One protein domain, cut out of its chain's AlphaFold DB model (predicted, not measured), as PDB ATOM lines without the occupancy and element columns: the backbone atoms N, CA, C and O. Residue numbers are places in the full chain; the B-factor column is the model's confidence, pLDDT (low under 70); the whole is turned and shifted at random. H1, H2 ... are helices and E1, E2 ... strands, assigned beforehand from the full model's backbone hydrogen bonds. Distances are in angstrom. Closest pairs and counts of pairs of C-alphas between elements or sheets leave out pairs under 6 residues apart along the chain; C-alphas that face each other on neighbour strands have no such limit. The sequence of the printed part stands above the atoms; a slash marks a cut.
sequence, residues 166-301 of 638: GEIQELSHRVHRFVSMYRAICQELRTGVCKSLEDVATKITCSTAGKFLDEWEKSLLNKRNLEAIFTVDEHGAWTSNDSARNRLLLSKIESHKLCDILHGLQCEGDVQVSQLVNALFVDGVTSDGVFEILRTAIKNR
ATOM      1  N   GLY A 166      44.289 -18.116  20.918       50.53
ATOM      2  CA  GLY A 166      43.066 -18.526  20.227       50.53
ATOM      3  C   GLY A 166      42.235 -19.551  21.004       50.53
ATOM      4  O   GLY A 166      41.028 -19.378  21.108       50.53
ATOM      5  N   GLU A 167      42.847 -20.565  21.619       52.44
ATOM      6  CA  GLU A 167      42.122 -21.573  22.415       52.44
ATOM      7  C   GLU A 167      41.625 -21.013  23.757       52.44
ATOM      8  O   GLU A 167      40.519 -21.348  24.187       52.44
ATOM      9  N   ILE A 168      42.383 -20.101  24.386       57.06
ATOM     10  CA  ILE A 168      41.889 -19.327  25.541       57.06
ATOM     11  C   ILE A 168      40.706 -18.447  25.116       57.06
ATOM     12  O   ILE A 168      39.710 -18.377  25.835       57.06
ATOM     13  N   GLN A 169      40.776 -17.790  23.953       62.22
ATOM     14  CA  GLN A 169      39.681 -16.968  23.426       62.22
ATOM     15  C   GLN A 169      38.449 -17.804  23.047       62.22
ATOM     16  O   GLN A 169      37.335 -17.386  23.355       62.22
ATOM     17  N   GLU A 170      38.619 -18.996  22.462       71.12
ATOM     18  CA  GLU A 170      37.520 -19.925  22.174       71.12
ATOM     19  C   GLU A 170      36.825 -20.364  23.468       71.12
ATOM     20  O   GLU A 170      35.601 -20.246  23.582       71.12
ATOM     21  N   LEU A 171      37.598 -20.795  24.471       73.50
ATOM     22  CA  LEU A 171      37.074 -21.170  25.783       73.50
ATOM     23  C   LEU A 171      36.367 -19.989  26.464       73.50
ATOM     24  O   LEU A 171      35.245 -20.138  26.941       73.50
ATOM     25  N   SER A 172      36.972 -18.799  26.444       76.31
ATOM     26  CA  SER A 172      36.384 -17.575  27.009       76.31
ATOM     27  C   SER A 172      35.057 -17.219  26.337       76.31
ATOM     28  O   SER A 172      34.094 -16.875  27.017       76.31
ATOM     29  N   HIS A 173      34.965 -17.359  25.011       82.62
ATOM     30  CA  HIS A 173      33.743 -17.119  24.242       82.62
ATOM     31  C   HIS A 173      32.652 -18.172  24.518       82.62
ATOM     32  O   HIS A 173      31.481 -17.807  24.652       82.62
ATOM     33  N   ARG A 174      33.010 -19.456  24.681       83.31
ATOM     34  CA  ARG A 174      32.079 -20.525  25.106       83.31
ATOM     35  C   ARG A 174      31.538 -20.281  26.519       83.31
ATOM     36  O   ARG A 174      30.327 -20.327  26.731       83.31
ATOM     37  N   VAL A 175      32.411 -19.934  27.471       83.56
ATOM     38  CA  VAL A 175      32.022 -19.561  28.844       83.56
ATOM     39  C   VAL A 175      31.133 -18.311  28.837       83.56
ATOM     40  O   VAL A 175      30.088 -18.302  29.486       83.56
ATOM     41  N   HIS A 176      31.478 -17.282  28.057       85.69
ATOM     42  CA  HIS A 176      30.678 -16.061  27.917       85.69
ATOM     43  C   HIS A 176      29.268 -16.351  27.381       85.69
ATOM     44  O   HIS A 176      28.288 -15.862  27.941       85.69
ATOM     45  N   ARG A 177      29.144 -17.194  26.346       84.56
ATOM     46  CA  ARG A 177      27.847 -17.660  25.824       84.56
ATOM     47  C   ARG A 177      27.021 -18.387  26.880       84.56
ATOM     48  O   ARG A 177      25.859 -18.036  27.075       84.56
ATOM     49  N   PHE A 178      27.620 -19.335  27.599       86.94
ATOM     50  CA  PHE A 178      26.944 -20.086  28.661       86.94
ATOM     51  C   PHE A 178      26.427 -19.161  29.777       86.94
ATOM     52  O   PHE A 178      25.256 -19.233  30.151       86.94
ATOM     53  N   VAL A 179      27.265 -18.236  30.263       86.88
ATOM     54  CA  VAL A 179      26.885 -17.247  31.288       86.88
ATOM     55  C   VAL A 179      25.801 -16.294  30.776       86.88
ATOM     56  O   VAL A 179      24.847 -16.005  31.499       86.88
ATOM     57  N   SER A 180      25.889 -15.841  29.521       86.88
ATOM     58  CA  SER A 180      24.871 -14.989  28.895       86.88
ATOM     59  C   SER A 180      23.526 -15.709  28.744       86.88
ATOM     60  O   SER A 180      22.484 -15.116  29.015       86.88
ATOM     61  N   MET A 181      23.530 -16.983  28.345       87.31
ATOM     62  CA  MET A 181      22.315 -17.791  28.211       87.31
ATOM     63  C   MET A 181      21.678 -18.085  29.571       87.31
ATOM     64  O   MET A 181      20.468 -17.940  29.719       87.31
ATOM     65  N   TYR A 182      22.482 -18.404  30.588       88.19
ATOM     66  CA  TYR A 182      22.009 -18.535  31.966       88.19
ATOM     67  C   TYR A 182      21.372 -17.231  32.478       88.19
ATOM     68  O   TYR A 182      20.271 -17.259  33.023       88.19
ATOM     69  N   ARG A 183      21.999 -16.068  32.234       87.19
ATOM     70  CA  ARG A 183      21.424 -14.755  32.583       87.19
ATOM     71  C   ARG A 183      20.081 -14.506  31.875       87.19
ATOM     72  O   ARG A 183      19.163 -13.998  32.514       87.19
ATOM     73  N   ALA A 184      19.932 -14.919  30.612       84.56
ATOM     74  CA  ALA A 184      18.661 -14.845  29.884       84.56
ATOM     75  C   ALA A 184      17.579 -15.777  30.470       84.56
ATOM     76  O   ALA A 184      16.441 -15.343  30.646       84.56
ATOM     77  N   ILE A 185      17.929 -17.012  30.858       86.00
ATOM     78  CA  ILE A 185      17.024 -17.929  31.581       86.00
ATOM     79  C   ILE A 185      16.545 -17.280  32.888       86.00
ATOM     80  O   ILE A 185      15.343 -17.210  33.138       86.00
ATOM     81  N   CYS A 186      17.459 -16.728  33.693       85.62
ATOM     82  CA  CYS A 186      17.101 -16.024  34.926       85.62
ATOM     83  C   CYS A 186      16.201 -14.803  34.683       85.62
ATOM     84  O   CYS A 186      15.371 -14.488  35.533       85.62
ATOM     85  N   GLN A 187      16.350 -14.104  33.554       84.62
ATOM     86  CA  GLN A 187      15.485 -12.979  33.203       84.62
ATOM     87  C   GLN A 187      14.067 -13.447  32.849       84.62
ATOM     88  O   GLN A 187      13.108 -12.881  33.367       84.62
ATOM     89  N   GLU A 188      13.917 -14.505  32.049       83.62
ATOM     90  CA  GLU A 188      12.602 -15.048  31.663       83.62
ATOM     91  C   GLU A 188      11.856 -15.733  32.821       83.62
ATOM     92  O   GLU A 188      10.628 -15.669  32.896       83.62
ATOM     93  N   LEU A 189      12.582 -16.321  33.776       82.19
ATOM     94  CA  LEU A 189      11.996 -16.818  35.026       82.19
ATOM     95  C   LEU A 189      11.551 -15.675  35.957       82.19
ATOM     96  O   LEU A 189      10.570 -15.824  36.682       82.19
ATOM     97  N   ARG A 190      12.227 -14.516  35.922       81.00
ATOM     98  CA  ARG A 190      11.872 -13.321  36.715       81.00
ATOM     99  C   ARG A 190      10.727 -12.498  36.125       81.00
ATOM    100  O   ARG A 190      10.042 -11.819  36.883       81.00
ATOM    101  N   THR A 191      10.508 -12.526  34.810       79.19
ATOM    102  CA  THR A 191       9.363 -11.837  34.178       79.19
ATOM    103  C   THR A 191       8.043 -12.588  34.361       79.19
ATOM    104  O   THR A 191       6.989 -12.012  34.103       79.19
ATOM    105  N   GLY A 192       8.074 -13.860  34.778       68.12
ATOM    106  CA  GLY A 192       6.879 -14.686  35.005       68.12
ATOM    107  C   GLY A 192       6.093 -15.039  33.735       68.12
ATOM    108  O   GLY A 192       4.980 -15.554  33.822       68.12
ATOM    109  N   VAL A 193       6.648 -14.758  32.549       69.62
ATOM    110  CA  VAL A 193       5.989 -14.997  31.250       69.62
ATOM    111  C   VAL A 193       5.952 -16.490  30.912       69.62
ATOM    112  O   VAL A 193       4.976 -16.974  30.340       69.62
ATOM    113  N   CYS A 194       7.000 -17.222  31.284       74.25
ATOM    114  CA  CYS A 194       7.095 -18.671  31.144       74.25
ATOM    115  C   CYS A 194       6.646 -19.350  32.447       74.25
ATOM    116  O   CYS A 194       7.114 -18.982  33.524       74.25
ATOM    117  N   LYS A 195       5.751 -20.343  32.358       74.62
ATOM    118  CA  LYS A 195       5.181 -21.027  33.536       74.62
ATOM    119  C   LYS A 195       5.935 -22.303  33.910       74.62
ATOM    120  O   LYS A 195       5.826 -22.769  35.039       74.62
ATOM    121  N   SER A 196       6.711 -22.848  32.979       80.94
ATOM    122  CA  SER A 196       7.561 -24.019  33.157       80.94
ATOM    123  C   SER A 196       8.968 -23.788  32.597       80.94
ATOM    124  O   SER A 196       9.199 -22.913  31.760       80.94
ATOM    125  N   LEU A 197       9.916 -24.631  33.016       82.88
ATOM    126  CA  LEU A 197      11.270 -24.661  32.451       82.88
ATOM    127  C   LEU A 197      11.270 -25.068  30.964       82.88
ATOM    128  O   LEU A 197      12.157 -24.658  30.219       82.88
ATOM    129  N   GLU A 198      10.259 -25.820  30.514       82.06
ATOM    130  CA  GLU A 198      10.074 -26.189  29.104       82.06
ATOM    131  C   GLU A 198       9.635 -24.983  28.257       82.06
ATOM    132  O   GLU A 198      10.152 -24.792  27.154       82.06
ATOM    133  N   ASP A 199       8.775 -24.105  28.793       81.69
ATOM    134  CA  ASP A 199       8.415 -22.833  28.145       81.69
ATOM    135  C   ASP A 199       9.640 -21.919  27.995       81.69
ATOM    136  O   ASP A 199       9.812 -21.286  26.955       81.69
ATOM    137  N   VAL A 200      10.519 -21.853  29.005       82.62
ATOM    138  CA  VAL A 200      11.761 -21.061  28.913       82.62
ATOM    139  C   VAL A 200      12.716 -21.667  27.886       82.62
ATOM    140  O   VAL A 200      13.239 -20.950  27.030       82.62
ATOM    141  N   ALA A 201      12.928 -22.986  27.929       81.44
ATOM    142  CA  ALA A 201      13.834 -23.674  27.014       81.44
ATOM    143  C   ALA A 201      13.392 -23.539  25.550       81.44
ATOM    144  O   ALA A 201      14.212 -23.247  24.675       81.44
ATOM    145  N   THR A 202      12.093 -23.691  25.280       81.94
ATOM    146  CA  THR A 202      11.522 -23.499  23.941       81.94
ATOM    147  C   THR A 202      11.562 -22.033  23.512       81.94
ATOM    148  O   THR A 202      12.034 -21.757  22.410       81.94
ATOM    149  N   LYS A 203      11.181 -21.079  24.376       82.44
ATOM    150  CA  LYS A 203      11.246 -19.638  24.074       82.44
ATOM    151  C   LYS A 203      12.662 -19.182  23.719       82.44
ATOM    152  O   LYS A 203      12.831 -18.499  22.712       82.44
ATOM    153  N   ILE A 204      13.675 -19.602  24.484       81.75
ATOM    154  CA  ILE A 204      15.082 -19.264  24.218       81.75
ATOM    155  C   ILE A 204      15.581 -19.944  22.940       81.75
ATOM    156  O   ILE A 204      16.199 -19.286  22.104       81.75
ATOM    157  N   THR A 205      15.256 -21.224  22.730       78.75
ATOM    158  CA  THR A 205      15.604 -21.930  21.484       78.75
ATOM    159  C   THR A 205      15.034 -21.191  20.267       78.75
ATOM    160  O   THR A 205      15.767 -20.913  19.315       78.75
ATOM    161  N   CYS A 206      13.766 -20.775  20.331       71.62
ATOM    162  CA  CYS A 206      13.100 -19.991  19.293       71.62
ATOM    163  C   CYS A 206      13.676 -18.573  19.136       71.62
ATOM    164  O   CYS A 206      13.829 -18.119  18.006       71.62
ATOM    165  N   SER A 207      14.066 -17.877  20.213       70.69
ATOM    166  CA  SER A 207      14.720 -16.561  20.095       70.69
ATOM    167  C   SER A 207      16.139 -16.650  19.521       70.69
ATOM    168  O   SER A 207      16.644 -15.679  18.963       70.69
ATOM    169  N   THR A 208      16.787 -17.816  19.626       63.84
ATOM    170  CA  THR A 208      18.058 -18.117  18.944       63.84
ATOM    171  C   THR A 208      17.899 -18.690  17.532       63.84
ATOM    172  O   THR A 208      18.913 -18.995  16.902       63.84
ATOM    173  N   ALA A 209      16.678 -18.827  16.999       50.81
ATOM    174  CA  ALA A 209      16.448 -19.421  15.681       50.81
ATOM    175  C   ALA A 209      17.271 -18.718  14.581       50.81
ATOM    176  O   ALA A 209      17.235 -17.500  14.424       50.81
ATOM    177  N   GLY A 210      18.052 -19.506  13.832       50.59
ATOM    178  CA  GLY A 210      19.032 -19.020  12.851       50.59
ATOM    179  C   GLY A 210      20.484 -18.998  13.352       50.59
ATOM    180  O   GLY A 210      21.402 -19.010  12.535       50.59
ATOM    181  N   LYS A 211      20.727 -19.054  14.669       61.22
ATOM    182  CA  LYS A 211      22.054 -19.324  15.247       61.22
ATOM    183  C   LYS A 211      22.138 -20.798  15.646       61.22
ATOM    184  O   LYS A 211      21.261 -21.314  16.333       61.22
ATOM    185  N   PHE A 212      23.197 -21.490  15.228       65.75
ATOM    186  CA  PHE A 212      23.407 -22.878  15.636       65.75
ATOM    187  C   PHE A 212      23.843 -22.918  17.106       65.75
ATOM    188  O   PHE A 212      24.965 -22.522  17.423       65.75
ATOM    189  N   LEU A 213      22.947 -23.385  17.981       74.62
ATOM    190  CA  LEU A 213      23.242 -23.612  19.398       74.62
ATOM    191  C   LEU A 213      24.403 -24.603  19.545       74.62
ATOM    192  O   LEU A 213      24.384 -25.675  18.927       74.62
ATOM    193  N   ASP A 214      25.397 -24.274  20.359       78.25
ATOM    194  CA  ASP A 214      26.532 -25.153  20.631       78.25
ATOM    195  C   ASP A 214      26.178 -26.264  21.644       78.25
ATOM    196  O   ASP A 214      25.042 -26.390  22.111       78.25
ATOM    197  N   GLU A 215      27.125 -27.156  21.926       82.38
ATOM    198  CA  GLU A 215      26.897 -28.290  22.828       82.38
ATOM    199  C   GLU A 215      26.730 -27.865  24.300       82.38
ATOM    200  O   GLU A 215      26.022 -28.527  25.060       82.38
ATOM    201  N   TRP A 216      27.348 -26.758  24.715       84.00
ATOM    202  CA  TRP A 216      27.259 -26.231  26.076       84.00
ATOM    203  C   TRP A 216      25.913 -25.531  26.285       84.00
ATOM    204  O   TRP A 216      25.234 -25.791  27.277       84.00
ATOM    205  N   GLU A 217      25.491 -24.725  25.309       83.50
ATOM    206  CA  GLU A 217      24.171 -24.092  25.232       83.50
ATOM    207  C   GLU A 217      23.053 -25.158  25.260       83.50
ATOM    208  O   GLU A 217      22.155 -25.109  26.105       83.50
ATOM    209  N   LYS A 218      23.157 -26.208  24.430       84.06
ATOM    210  CA  LYS A 218      22.238 -27.368  24.451       84.06
ATOM    211  C   LYS A 218      22.270 -28.139  25.773       84.06
ATOM    212  O   LYS A 218      21.241 -28.655  26.205       84.06
ATOM    213  N   SER A 219      23.430 -28.229  26.422       84.62
ATOM    214  CA  SER A 219      23.565 -28.879  27.728       84.62
ATOM    215  C   SER A 219      22.912 -28.067  28.849       84.62
ATOM    216  O   SER A 219      22.365 -28.667  29.771       84.62
ATOM    217  N   LEU A 220      22.931 -26.733  28.783       85.25
ATOM    218  CA  LEU A 220      22.234 -25.865  29.736       85.25
ATOM    219  C   LEU A 220      20.710 -25.954  29.577       85.25
ATOM    220  O   LEU A 220      20.003 -26.049  30.572       85.25
ATOM    221  N   LEU A 221      20.215 -25.994  28.335       84.81
ATOM    222  CA  LEU A 221      18.784 -26.095  28.011       84.81
ATOM    223  C   LEU A 221      18.195 -27.515  28.169       84.81
ATOM    224  O   LEU A 221      17.005 -27.724  27.929       84.81
ATOM    225  N   ASN A 222      18.995 -28.508  28.570       86.38
ATOM    226  CA  ASN A 222      18.510 -29.860  28.846       86.38
ATOM    227  C   ASN A 222      17.622 -29.859  30.100       86.38
ATOM    228  O   ASN A 222      18.086 -29.481  31.175       86.38
ATOM    229  N   LYS A 223      16.383 -30.357  29.979       83.69
ATOM    230  CA  LYS A 223      15.388 -30.447  31.063       83.69
ATOM    231  C   LYS A 223      15.979 -30.885  32.410       83.69
ATOM    232  O   LYS A 223      15.817 -30.165  33.384       83.69
ATOM    233  N   ARG A 224      16.751 -31.980  32.451       84.88
ATOM    234  CA  ARG A 224      17.347 -32.500  33.703       84.88
ATOM    235  C   ARG A 224      18.324 -31.526  34.366       84.88
ATOM    236  O   ARG A 224      18.464 -31.525  35.583       84.88
ATOM    237  N   ASN A 225      19.019 -30.722  33.565       86.31
ATOM    238  CA  ASN A 225      19.966 -29.726  34.051       86.31
ATOM    239  C   ASN A 225      19.242 -28.444  34.474       86.31
ATOM    240  O   ASN A 225      19.601 -27.867  35.495       86.31
ATOM    241  N   LEU A 226      18.186 -28.042  33.759       86.25
ATOM    242  CA  LEU A 226      17.301 -26.957  34.190       86.25
ATOM    243  C   LEU A 226      16.615 -27.294  35.522       86.25
ATOM    244  O   LEU A 226      16.638 -26.465  36.418       86.25
ATOM    245  N   GLU A 227      16.090 -28.510  35.687       85.62
ATOM    246  CA  GLU A 227      15.470 -28.999  36.933       85.62
ATOM    247  C   GLU A 227      16.468 -29.107  38.102       85.62
ATOM    248  O   GLU A 227      16.089 -28.945  39.258       85.62
ATOM    249  N   ALA A 228      17.751 -29.364  37.823       85.75
ATOM    250  CA  ALA A 228      18.804 -29.391  38.841       85.75
ATOM    251  C   ALA A 228      19.322 -27.990  39.226       85.75
ATOM    252  O   ALA A 228      19.825 -27.807  40.338       85.75
ATOM    253  N   ILE A 229      19.233 -27.020  38.307       89.06
ATOM    254  CA  ILE A 229      19.712 -25.642  38.488       89.06
ATOM    255  C   ILE A 229      18.606 -24.718  39.004       89.06
ATOM    256  O   ILE A 229      18.916 -23.824  39.780       89.06
ATOM    257  N   PHE A 230      17.343 -24.916  38.624       88.56
ATOM    258  CA  PHE A 230      16.232 -24.031  38.972       88.56
ATOM    259  C   PHE A 230      15.132 -24.768  39.731       88.56
ATOM    260  O   PHE A 230      14.524 -25.713  39.229       88.56
ATOM    261  N   THR A 231      14.844 -24.280  40.933       84.50
ATOM    262  CA  THR A 231      13.836 -24.818  41.850       84.50
ATOM    263  C   THR A 231      12.798 -23.754  42.178       84.50
ATOM    264  O   THR A 231      13.112 -22.567  42.220       84.50
ATOM    265  N   VAL A 232      11.558 -24.161  42.436       83.19
ATOM    266  CA  VAL A 232      10.537 -23.265  42.997       83.19
ATOM    267  C   VAL A 232      10.635 -23.336  44.521       83.19
ATOM    268  O   VAL A 232      10.728 -24.435  45.067       83.19
ATOM    269  N   ASP A 233      10.666 -22.190  45.198       80.56
ATOM    270  CA  ASP A 233      10.666 -22.126  46.662       80.56
ATOM    271  C   ASP A 233       9.253 -22.230  47.270       80.56
ATOM    272  O   ASP A 233       8.240 -22.277  46.570       80.56
ATOM    273  N   GLU A 234       9.179 -22.249  48.603       75.75
ATOM    274  CA  GLU A 234       7.922 -22.331  49.366       75.75
ATOM    275  C   GLU A 234       6.973 -21.136  49.132       75.75
ATOM    276  O   GLU A 234       5.793 -21.211  49.470       75.75
ATOM    277  N   HIS A 235       7.462 -20.048  48.525       76.88
ATOM    278  CA  HIS A 235       6.702 -18.841  48.192       76.88
ATOM    279  C   HIS A 235       6.307 -18.781  46.704       76.88
ATOM    280  O   HIS A 235       5.676 -17.815  46.272       76.88
ATOM    281  N   GLY A 236       6.647 -19.807  45.913       72.12
ATOM    282  CA  GLY A 236       6.347 -19.880  44.483       72.12
ATOM    283  C   GLY A 236       7.348 -19.151  43.579       72.12
ATOM    284  O   GLY A 236       7.078 -19.003  42.386       72.12
ATOM    285  N   ALA A 237       8.486 -18.690  44.106       80.31
ATOM    286  CA  ALA A 237       9.500 -17.974  43.338       80.31
ATOM    287  C   ALA A 237      10.606 -18.909  42.815       80.31
ATOM    288  O   ALA A 237      10.988 -19.891  43.452       80.31
ATOM    289  N   TRP A 238      11.155 -18.588  41.638       81.50
ATOM    290  CA  TRP A 238      12.265 -19.336  41.046       81.50
ATOM    291  C   TRP A 238      13.596 -18.994  41.726       81.50
ATOM    292  O   TRP A 238      14.145 -17.902  41.562       81.50
ATOM    293  N   THR A 239      14.134 -19.970  42.449       82.50
ATOM    294  CA  THR A 239      15.470 -19.968  43.051       82.50
ATOM    295  C   THR A 239      16.466 -20.706  42.155       82.50
ATOM    296  O   THR A 239      16.083 -21.536  41.327       82.50
ATOM    297  N   SER A 240      17.758 -20.392  42.294       85.75
ATOM    298  CA  SER A 240      18.833 -21.044  41.538       85.75
ATOM    299  C   SER A 240      19.818 -21.753  42.464       85.75
ATOM    300  O   SER A 240      20.314 -21.178  43.430       85.75
ATOM    301  N   ASN A 241      20.146 -22.992  42.117       87.31
ATOM    302  CA  ASN A 241      21.154 -23.815  42.758       87.31
ATOM    303  C   ASN A 241      22.534 -23.534  42.142       87.31
ATOM    304  O   ASN A 241      22.975 -24.189  41.193       87.31
ATOM    305  N   ASP A 242      23.232 -22.559  42.721       83.50
ATOM    306  CA  ASP A 242      24.590 -22.157  42.341       83.50
ATOM    307  C   ASP A 242      25.588 -23.331  42.295       83.50
ATOM    308  O   ASP A 242      26.462 -23.361  41.431       83.50
ATOM    309  N   SER A 243      25.430 -24.338  43.161       82.88
ATOM    310  CA  SER A 243      26.281 -25.537  43.167       82.88
ATOM    311  C   SER A 243      26.063 -26.400  41.917       82.88
ATOM    312  O   SER A 243      27.025 -26.792  41.253       82.88
ATOM    313  N   ALA A 244      24.804 -26.634  41.530       83.94
ATOM    314  CA  ALA A 244      24.474 -27.355  40.298       83.94
ATOM    315  C   ALA A 244      24.901 -26.582  39.039       83.94
ATOM    316  O   ALA A 244      25.471 -27.175  38.118       83.94
ATOM    317  N   ARG A 245      24.702 -25.256  39.018       87.75
ATOM    318  CA  ARG A 245      25.151 -24.375  37.926       87.75
ATOM    319  C   ARG A 245      26.663 -24.447  37.738       87.75
ATOM    320  O   ARG A 245      27.136 -24.654  36.621       87.75
ATOM    321  N   ASN A 246      27.415 -24.279  38.825       85.62
ATOM    322  CA  ASN A 246      28.871 -24.263  38.777       85.62
ATOM    323  C   ASN A 246      29.424 -25.631  38.373       85.62
ATOM    324  O   ASN A 246      30.298 -25.681  37.515       85.62
ATOM    325  N   ARG A 247      28.870 -26.735  38.896       83.38
ATOM    326  CA  ARG A 247      29.203 -28.101  38.453       83.38
ATOM    327  C   ARG A 247      28.981 -28.288  36.949       83.38
ATOM    328  O   ARG A 247      29.830 -28.872  36.274       83.38
ATOM    329  N   LEU A 248      27.870 -27.791  36.400       85.75
ATOM    330  CA  LEU A 248      27.591 -27.913  34.968       85.75
ATOM    331  C   LEU A 248      28.580 -27.106  34.112       85.75
ATOM    332  O   LEU A 248      29.074 -27.623  33.113       85.75
ATOM    333  N   LEU A 249      28.911 -25.872  34.506       84.56
ATOM    334  CA  LEU A 249      29.912 -25.076  33.787       84.56
ATOM    335  C   LEU A 249      31.320 -25.683  33.911       84.56
ATOM    336  O   LEU A 249      32.027 -25.780  32.912       84.56
ATOM    337  N   LEU A 250      31.715 -26.131  35.105       82.69
ATOM    338  CA  LEU A 250      33.026 -26.735  35.348       82.69
ATOM    339  C   LEU A 250      33.209 -28.040  34.573       82.69
ATOM    340  O   LEU A 250      34.177 -28.145  33.829       82.69
ATOM    341  N   SER A 251      32.251 -28.969  34.622       82.06
ATOM    342  CA  SER A 251      32.314 -30.205  33.821       82.06
ATOM    343  C   SER A 251      32.350 -29.939  32.307       82.06
ATOM    344  O   SER A 251      32.952 -30.707  31.553       82.06
ATOM    345  N   LYS A 252      31.777 -28.819  31.836       84.19
ATOM    346  CA  LYS A 252      31.934 -28.381  30.442       84.19
ATOM    347  C   LYS A 252      33.307 -27.781  30.142       84.19
ATOM    348  O   LYS A 252      33.883 -28.147  29.118       84.19
ATOM    349  N   ILE A 253      33.875 -26.969  31.035       76.12
ATOM    350  CA  ILE A 253      35.268 -26.498  30.936       76.12
ATOM    351  C   ILE A 253      36.241 -27.689  30.934       76.12
ATOM    352  O   ILE A 253      37.118 -27.744  30.078       76.12
ATOM    353  N   GLU A 254      36.057 -28.674  31.814       72.56
ATOM    354  CA  GLU A 254      36.840 -29.919  31.873       72.56
ATOM    355  C   GLU A 254      36.744 -30.730  30.574       72.56
ATOM    356  O   GLU A 254      37.752 -31.251  30.108       72.56
ATOM    357  N   SER A 255      35.566 -30.770  29.939       70.50
ATOM    358  CA  SER A 255      35.364 -31.412  28.627       70.50
ATOM    359  C   SER A 255      35.940 -30.636  27.429       70.50
ATOM    360  O   SER A 255      35.793 -31.064  26.282       70.50
ATOM    361  N   HIS A 256      36.557 -29.470  27.648       69.31
ATOM    362  CA  HIS A 256      37.187 -28.703  26.576       69.31
ATOM    363  C   HIS A 256      38.552 -29.296  26.206       69.31
ATOM    364  O   HIS A 256      39.337 -29.647  27.082       69.31
ATOM    365  N   LYS A 257      38.909 -29.290  24.916       57.25
ATOM    366  CA  LYS A 257      40.200 -29.815  24.409       57.25
ATOM    367  C   LYS A 257      41.432 -29.208  25.096       57.25
ATOM    368  O   LYS A 257      42.468 -29.851  25.220       57.25
ATOM    369  N   LEU A 258      41.313 -27.965  25.562       53.25
ATOM    370  CA  LEU A 258      42.343 -27.274  26.340       53.25
ATOM    371  C   LEU A 258      42.617 -27.979  27.688       53.25
ATOM    372  O   LEU A 258      43.754 -28.014  28.142       53.25
ATOM    373  N   CYS A 259      41.608 -28.599  28.298       54.50
ATOM    374  CA  CYS A 259      41.734 -29.376  29.531       54.50
ATOM    375  C   CYS A 259      42.231 -30.813  29.287       54.50
ATOM    376  O   CYS A 259      42.913 -31.354  30.157       54.50
ATOM    377  N   ASP A 260      42.011 -31.390  28.096       46.22
ATOM    378  CA  ASP A 260      42.730 -32.601  27.654       46.22
ATOM    379  C   ASP A 260      44.245 -32.326  27.559       46.22
ATOM    380  O   ASP A 260      45.059 -33.116  28.040       46.22
ATOM    381  N   ILE A 261      44.628 -31.180  26.976       39.84
ATOM    382  CA  ILE A 261      46.029 -30.727  26.855       39.84
ATOM    383  C   ILE A 261      46.660 -30.487  28.237       39.84
ATOM    384  O   ILE A 261      47.823 -30.829  28.447       39.84
ATOM    385  N   LEU A 262      45.890 -29.964  29.195       46.28
ATOM    386  CA  LEU A 262      46.295 -29.773  30.595       46.28
ATOM    387  C   LEU A 262      46.159 -31.047  31.462       46.28
ATOM    388  O   LEU A 262      46.177 -30.960  32.690       46.28
ATOM    389  N   HIS A 263      46.036 -32.227  30.841       42.50
ATOM    390  CA  HIS A 263      45.957 -33.534  31.503       42.50
ATOM    391  C   HIS A 263      44.853 -33.646  32.577       42.50
ATOM    392  O   HIS A 263      45.070 -34.105  33.700       42.50
ATOM    393  N   GLY A 264      43.628 -33.285  32.184       44.56
ATOM    394  CA  GLY A 264      42.400 -33.651  32.890       44.56
ATOM    395  C   GLY A 264      42.216 -32.902  34.202       44.56
ATOM    396  O   GLY A 264      42.378 -33.484  35.280       44.56
ATOM    397  N   LEU A 265      41.860 -31.615  34.114       48.81
ATOM    398  CA  LEU A 265      41.370 -30.847  35.262       48.81
ATOM    399  C   LEU A 265      40.231 -31.602  35.967       48.81
ATOM    400  O   LEU A 265      39.385 -32.219  35.329       48.81
ATOM    401  N   GLN A 266      40.210 -31.500  37.293       52.53
ATOM    402  CA  GLN A 266      39.028 -31.743  38.112       52.53
ATOM    403  C   GLN A 266      38.888 -30.519  39.007       52.53
ATOM    404  O   GLN A 266      39.788 -30.210  39.788       52.53
ATOM    405  N   CYS A 267      37.789 -29.807  38.827       52.62
ATOM    406  CA  CYS A 267      37.446 -28.564  39.501       52.62
ATOM    407  C   CYS A 267      36.372 -28.794  40.575       52.62
ATOM    408  O   CYS A 267      36.139 -27.926  41.418       52.62
ATOM    409  N   GLU A 268      35.702 -29.952  40.548       51.72
ATOM    410  CA  GLU A 268      34.742 -30.351  41.573       51.72
ATOM    411  C   GLU A 268      35.382 -30.388  42.969       51.72
ATOM    412  O   GLU A 268      36.417 -31.012  43.190       51.72
ATOM    413  N   GLY A 269      34.722 -29.741  43.934       52.69
ATOM    414  CA  GLY A 269      35.129 -29.723  45.341       52.69
ATOM    415  C   GLY A 269      36.069 -28.581  45.742       52.69
ATOM    416  O   GLY A 269      36.196 -28.316  46.937       52.69
ATOM    417  N   ASP A 270      36.679 -27.857  44.797       63.44
ATOM    418  CA  ASP A 270      37.534 -26.710  45.126       63.44
ATOM    419  C   ASP A 270      36.692 -25.444  45.399       63.44
ATOM    420  O   ASP A 270      35.966 -24.928  44.541       63.44
ATOM    421  N   VAL A 271      36.798 -24.933  46.629       64.94
ATOM    422  CA  VAL A 271      36.067 -23.750  47.112       64.94
ATOM    423  C   VAL A 271      36.545 -22.460  46.434       64.94
ATOM    424  O   VAL A 271      35.721 -21.594  46.144       64.94
ATOM    425  N   GLN A 272      37.841 -22.326  46.141       67.81
ATOM    426  CA  GLN A 272      38.405 -21.138  45.489       67.81
ATOM    427  C   GLN A 272      38.015 -21.098  44.010       67.81
ATOM    428  O   GLN A 272      37.580 -20.060  43.514       67.81
ATOM    429  N   VAL A 273      38.076 -22.241  43.323       70.19
ATOM    430  CA  VAL A 273      37.581 -22.359  41.942       70.19
ATOM    431  C   VAL A 273      36.077 -22.070  41.888       70.19
ATOM    432  O   VAL A 273      35.630 -21.306  41.035       70.19
ATOM    433  N   SER A 274      35.296 -22.581  42.846       76.31
ATOM    434  CA  SER A 274      33.856 -22.294  42.948       76.31
ATOM    435  C   SER A 274      33.548 -20.806  43.181       76.31
ATOM    436  O   SER A 274      32.579 -20.288  42.626       76.31
ATOM    437  N   GLN A 275      34.375 -20.099  43.962       79.50
ATOM    438  CA  GLN A 275      34.262 -18.649  44.172       79.50
ATOM    439  C   GLN A 275      34.581 -17.856  42.896       79.50
ATOM    440  O   GLN A 275      33.824 -16.954  42.537       79.50
ATOM    441  N   LEU A 276      35.643 -18.220  42.171       79.81
ATOM    442  CA  LEU A 276      35.998 -17.581  40.898       79.81
ATOM    443  C   LEU A 276      34.935 -17.827  39.811       79.81
ATOM    444  O   LEU A 276      34.599 -16.915  39.058       79.81
ATOM    445  N   VAL A 277      34.338 -19.023  39.765       82.06
ATOM    446  CA  VAL A 277      33.201 -19.313  38.873       82.06
ATOM    447  C   VAL A 277      31.977 -18.466  39.237       82.06
ATOM    448  O   VAL A 277      31.331 -17.939  38.335       82.06
ATOM    449  N   ASN A 278      31.673 -18.270  40.527       83.50
ATOM    450  CA  ASN A 278      30.594 -17.366  40.948       83.50
ATOM    451  C   ASN A 278      30.826 -15.921  40.476       83.50
ATOM    452  O   ASN A 278      29.885 -15.295  39.986       83.50
ATOM    453  N   ALA A 279      32.062 -15.417  40.560       82.31
ATOM    454  CA  ALA A 279      32.411 -14.074  40.089       82.31
ATOM    455  C   ALA A 279      32.071 -13.876  38.597       82.31
ATOM    456  O   ALA A 279      31.463 -12.870  38.241       82.31
ATOM    457  N   LEU A 280      32.311 -14.873  37.730       84.19
ATOM    458  CA  LEU A 280      31.921 -14.796  36.310       84.19
ATOM    459  C   LEU A 280      30.417 -14.536  36.093       84.19
ATOM    460  O   LEU A 280      30.037 -13.848  35.144       84.19
ATOM    461  N   PHE A 281      29.551 -15.090  36.949       82.44
ATOM    462  CA  PHE A 281      28.100 -14.895  36.853       82.44
ATOM    463  C   PHE A 281      27.637 -13.543  37.410       82.44
ATOM    464  O   PHE A 281      26.610 -13.035  36.947       82.44
ATOM    465  N   VAL A 282      28.391 -12.940  38.335       79.31
ATOM    466  CA  VAL A 282      28.112 -11.622  38.934       79.31
ATOM    467  C   VAL A 282      28.761 -10.506  38.111       79.31
ATOM    468  O   VAL A 282      28.058  -9.754  37.436       79.31
ATOM    469  N   ASP A 283      30.088 -10.460  38.082       75.94
ATOM    470  CA  ASP A 283      30.893  -9.378  37.502       75.94
ATOM    471  C   ASP A 283      30.966  -9.465  35.967       75.94
ATOM    472  O   ASP A 283      31.081  -8.456  35.272       75.94
ATOM    473  N   GLY A 284      30.806 -10.674  35.418       73.38
ATOM    474  CA  GLY A 284      30.844 -10.958  33.983       73.38
ATOM    475  C   GLY A 284      32.091 -11.729  33.544       73.38
ATOM    476  O   GLY A 284      33.024 -11.956  34.309       73.38
ATOM    477  N   VAL A 285      32.099 -12.165  32.281       75.50
ATOM    478  CA  VAL A 285      33.160 -13.030  31.742       75.50
ATOM    479  C   VAL A 285      34.231 -12.211  31.031       75.50
ATOM    480  O   VAL A 285      33.999 -11.716  29.927       75.50
ATOM    481  N   THR A 286      35.416 -12.141  31.638       72.19
ATOM    482  CA  THR A 286      36.669 -11.698  31.010       72.19
ATOM    483  C   THR A 286      37.572 -12.902  30.730       72.19
ATOM    484  O   THR A 286      37.499 -13.917  31.430       72.19
ATOM    485  N   SER A 287      38.455 -12.803  29.732       59.50
ATOM    486  CA  SER A 287      39.430 -13.870  29.456       59.50
ATOM    487  C   SER A 287      40.391 -14.090  30.627       59.50
ATOM    488  O   SER A 287      40.759 -15.228  30.903       59.50
ATOM    489  N   ASP A 288      40.743 -13.028  31.357       63.31
ATOM    490  CA  ASP A 288      41.618 -13.107  32.532       63.31
ATOM    491  C   ASP A 288      40.938 -13.827  33.706       63.31
ATOM    492  O   ASP A 288      41.580 -14.612  34.398       63.31
ATOM    493  N   GLY A 289      39.622 -13.650  33.893       64.50
ATOM    494  CA  GLY A 289      38.847 -14.398  34.889       64.50
ATOM    495  C   GLY A 289      38.755 -15.894  34.563       64.50
ATOM    496  O   GLY A 289      38.931 -16.736  35.441       64.50
ATOM    497  N   VAL A 290      38.560 -16.240  33.284       67.50
ATOM    498  CA  VAL A 290      38.600 -17.638  32.811       67.50
ATOM    499  C   VAL A 290      40.009 -18.231  32.957       67.50
ATOM    500  O   VAL A 290      40.153 -19.394  33.337       67.50
ATOM    501  N   PHE A 291      41.054 -17.435  32.725       63.03
ATOM    502  CA  PHE A 291      42.440 -17.853  32.927       63.03
ATOM    503  C   PHE A 291      42.779 -18.075  34.408       63.03
ATOM    504  O   PHE A 291      43.377 -19.097  34.739       63.03
ATOM    505  N   GLU A 292      42.359 -17.190  35.318       65.00
ATOM    506  CA  GLU A 292      42.635 -17.346  36.753       65.00
ATOM    507  C   GLU A 292      41.869 -18.541  37.364       65.00
ATOM    508  O   GLU A 292      42.392 -19.190  38.272       65.00
ATOM    509  N   ILE A 293      40.704 -18.925  36.812       68.38
ATOM    510  CA  ILE A 293      40.018 -20.198  37.132       68.38
ATOM    511  C   ILE A 293      40.903 -21.402  36.790       68.38
ATOM    512  O   ILE A 293      41.183 -22.222  37.667       68.38
ATOM    513  N   LEU A 294      41.386 -21.491  35.542       65.56
ATOM    514  CA  LEU A 294      42.278 -22.572  35.101       65.56
ATOM    515  C   LEU A 294      43.557 -22.608  35.949       65.56
ATOM    516  O   LEU A 294      43.960 -23.661  36.441       65.56
ATOM    517  N   ARG A 295      44.164 -21.438  36.172       60.97
ATOM    518  CA  ARG A 295      45.370 -21.256  36.985       60.97
ATOM    519  C   ARG A 295      45.168 -21.696  38.434       60.97
ATOM    520  O   ARG A 295      46.072 -22.302  39.001       60.97
ATOM    521  N   THR A 296      44.008 -21.426  39.031       60.78
ATOM    522  CA  THR A 296      43.698 -21.824  40.414       60.78
ATOM    523  C   THR A 296      43.476 -23.332  40.522       60.78
ATOM    524  O   THR A 296      44.093 -23.966  41.379       60.78
ATOM    525  N   ALA A 297      42.713 -23.931  39.599       59.88
ATOM    526  CA  ALA A 297      42.531 -25.387  39.524       59.88
ATOM    527  C   ALA A 297      43.869 -26.136  39.321       59.88
ATOM    528  O   ALA A 297      44.119 -27.168  39.944       59.88
ATOM    529  N   ILE A 298      44.773 -25.575  38.509       56.03
ATOM    530  CA  ILE A 298      46.161 -26.039  38.353       56.03
ATOM    531  C   ILE A 298      46.941 -25.930  39.675       56.03
ATOM    532  O   ILE A 298      47.518 -26.908  40.149       56.03
ATOM    533  N   LYS A 299      46.953 -24.741  40.285       54.12
ATOM    534  CA  LYS A 299      47.772 -24.387  41.458       54.12
ATOM    535  C   LYS A 299      47.416 -25.184  42.715       54.12
ATOM    536  O   LYS A 299      48.294 -25.415  43.553       54.12
ATOM    537  N   ASN A 300      46.159 -25.603  42.845       50.81
ATOM    538  CA  ASN A 300      45.677 -26.337  44.013       50.81
ATOM    539  C   ASN A 300      45.949 -27.855  43.931       50.81
ATOM    540  O   ASN A 300      46.049 -28.502  44.975       50.81
ATOM    541  N   ARG A 301      46.241 -28.416  42.743       51.88
ATOM    542  CA  ARG A 301      46.708 -29.810  42.543       51.88
ATOM    543  C   ARG A 301      48.185 -30.039  42.925       51.88
ATOM    544  O   ARG A 301      48.969 -30.636  42.184       51.88
TER     545      ARG A 301
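AT A GLANCE: This is residues 166 to 301 of the 638 residues of an uncharacterized protein of Anaplasma phagocytophilum str. ApNP (UniProt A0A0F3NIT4). One long helix, H1, is the spine of the domain, and shorter helices pack on it along its length: H5 and the helical hairpin H7 and H8 on its first half and middle, H3 on its middle, H2 near its last residues. A small two-strand hairpin, E1 and E2, lies near that last end, H4 bridges H2 and H5, and residues 206 to 212 stick out. The printed part has 136 residues, with eight named helices and two named strands in the order H1 H2 H3 H4 E1 E2 H5 H6 H7 H8; the sheet, E1 - E2, is antiparallel. It is mostly helix and compact, with a radius of gyration of the C-alphas of 15.3 A and spans of 43 by 37 by 25 A.

IN THESE COORDINATES: Strand E1 is residues 230 to 232 and E2 residues 238 to 240. H1, residues 166 to 190, is 35.7 A long, from C-alpha 166 at (43.066, -18.526, 20.227) to C-alpha 190 at (11.872, -13.321, 36.715). H2 is residues 197 to 207, H3 215 to 220, H4 223 to 229 and H6 257 to 261. H5, residues 242 to 254, is 17.9 A long, and H7, residues 271 to 282, is 16.7 A. H8, residues 287 to 300, is 20.2 A and ends with C-alpha 300 at (45.677, -26.337, 44.013).

HOW THE PARTS SIT: In the hairpin E1 and E2, N 239 and O 231 are 2.8 A apart, within hydrogen-bond range. The closest C-alphas of H1 and E2, Leu 189 and Trp 238, are 6.5 A apart. H1 is the hub and touches five helices: H2 (Glu 188 and Val 200, C-alphas 6.7 A), H3 (Phe 178 and Glu 217, 6.0 A), H5 (Leu 171 and Ile 253, 7.6 A), H8 (Ser 172 and Ser 287, 5.4 A) and, only just, with 3 pairs of C-alphas within 8 A, H7 (Val 179 and Phe 281, 6.2 A). H5 runs opposite ways to H1 at a shallow tilt of 25 degrees; H8 is about perpendicular to H1 at 77 degrees. H7 and H8, a helical hairpin, touch at Val 273 and Ile 293, their closest C-alphas, 5.8 A apart. H4 touches H5 at Ile 229 and Ala 244, 5.4 A between C-alphas, and H2 at Leu 226 and Leu 197, 6.7 A. H6 is close to H1 but not clearly touching. Every O i to N i+4 pair is within hydrogen-bond range in H1, H2, H3, H4, H5, H6 and H8; in H7, 7 of 8 are.

THE WHOLE: The C-alphas farthest apart, of His 235 and Ile 261, are 46.3 A apart. The printed part has no cut, and no link is long. Mean pLDDT of the printed part is 74.0; 43 residues are under 70, among them 256 to 272 and 287 to 301.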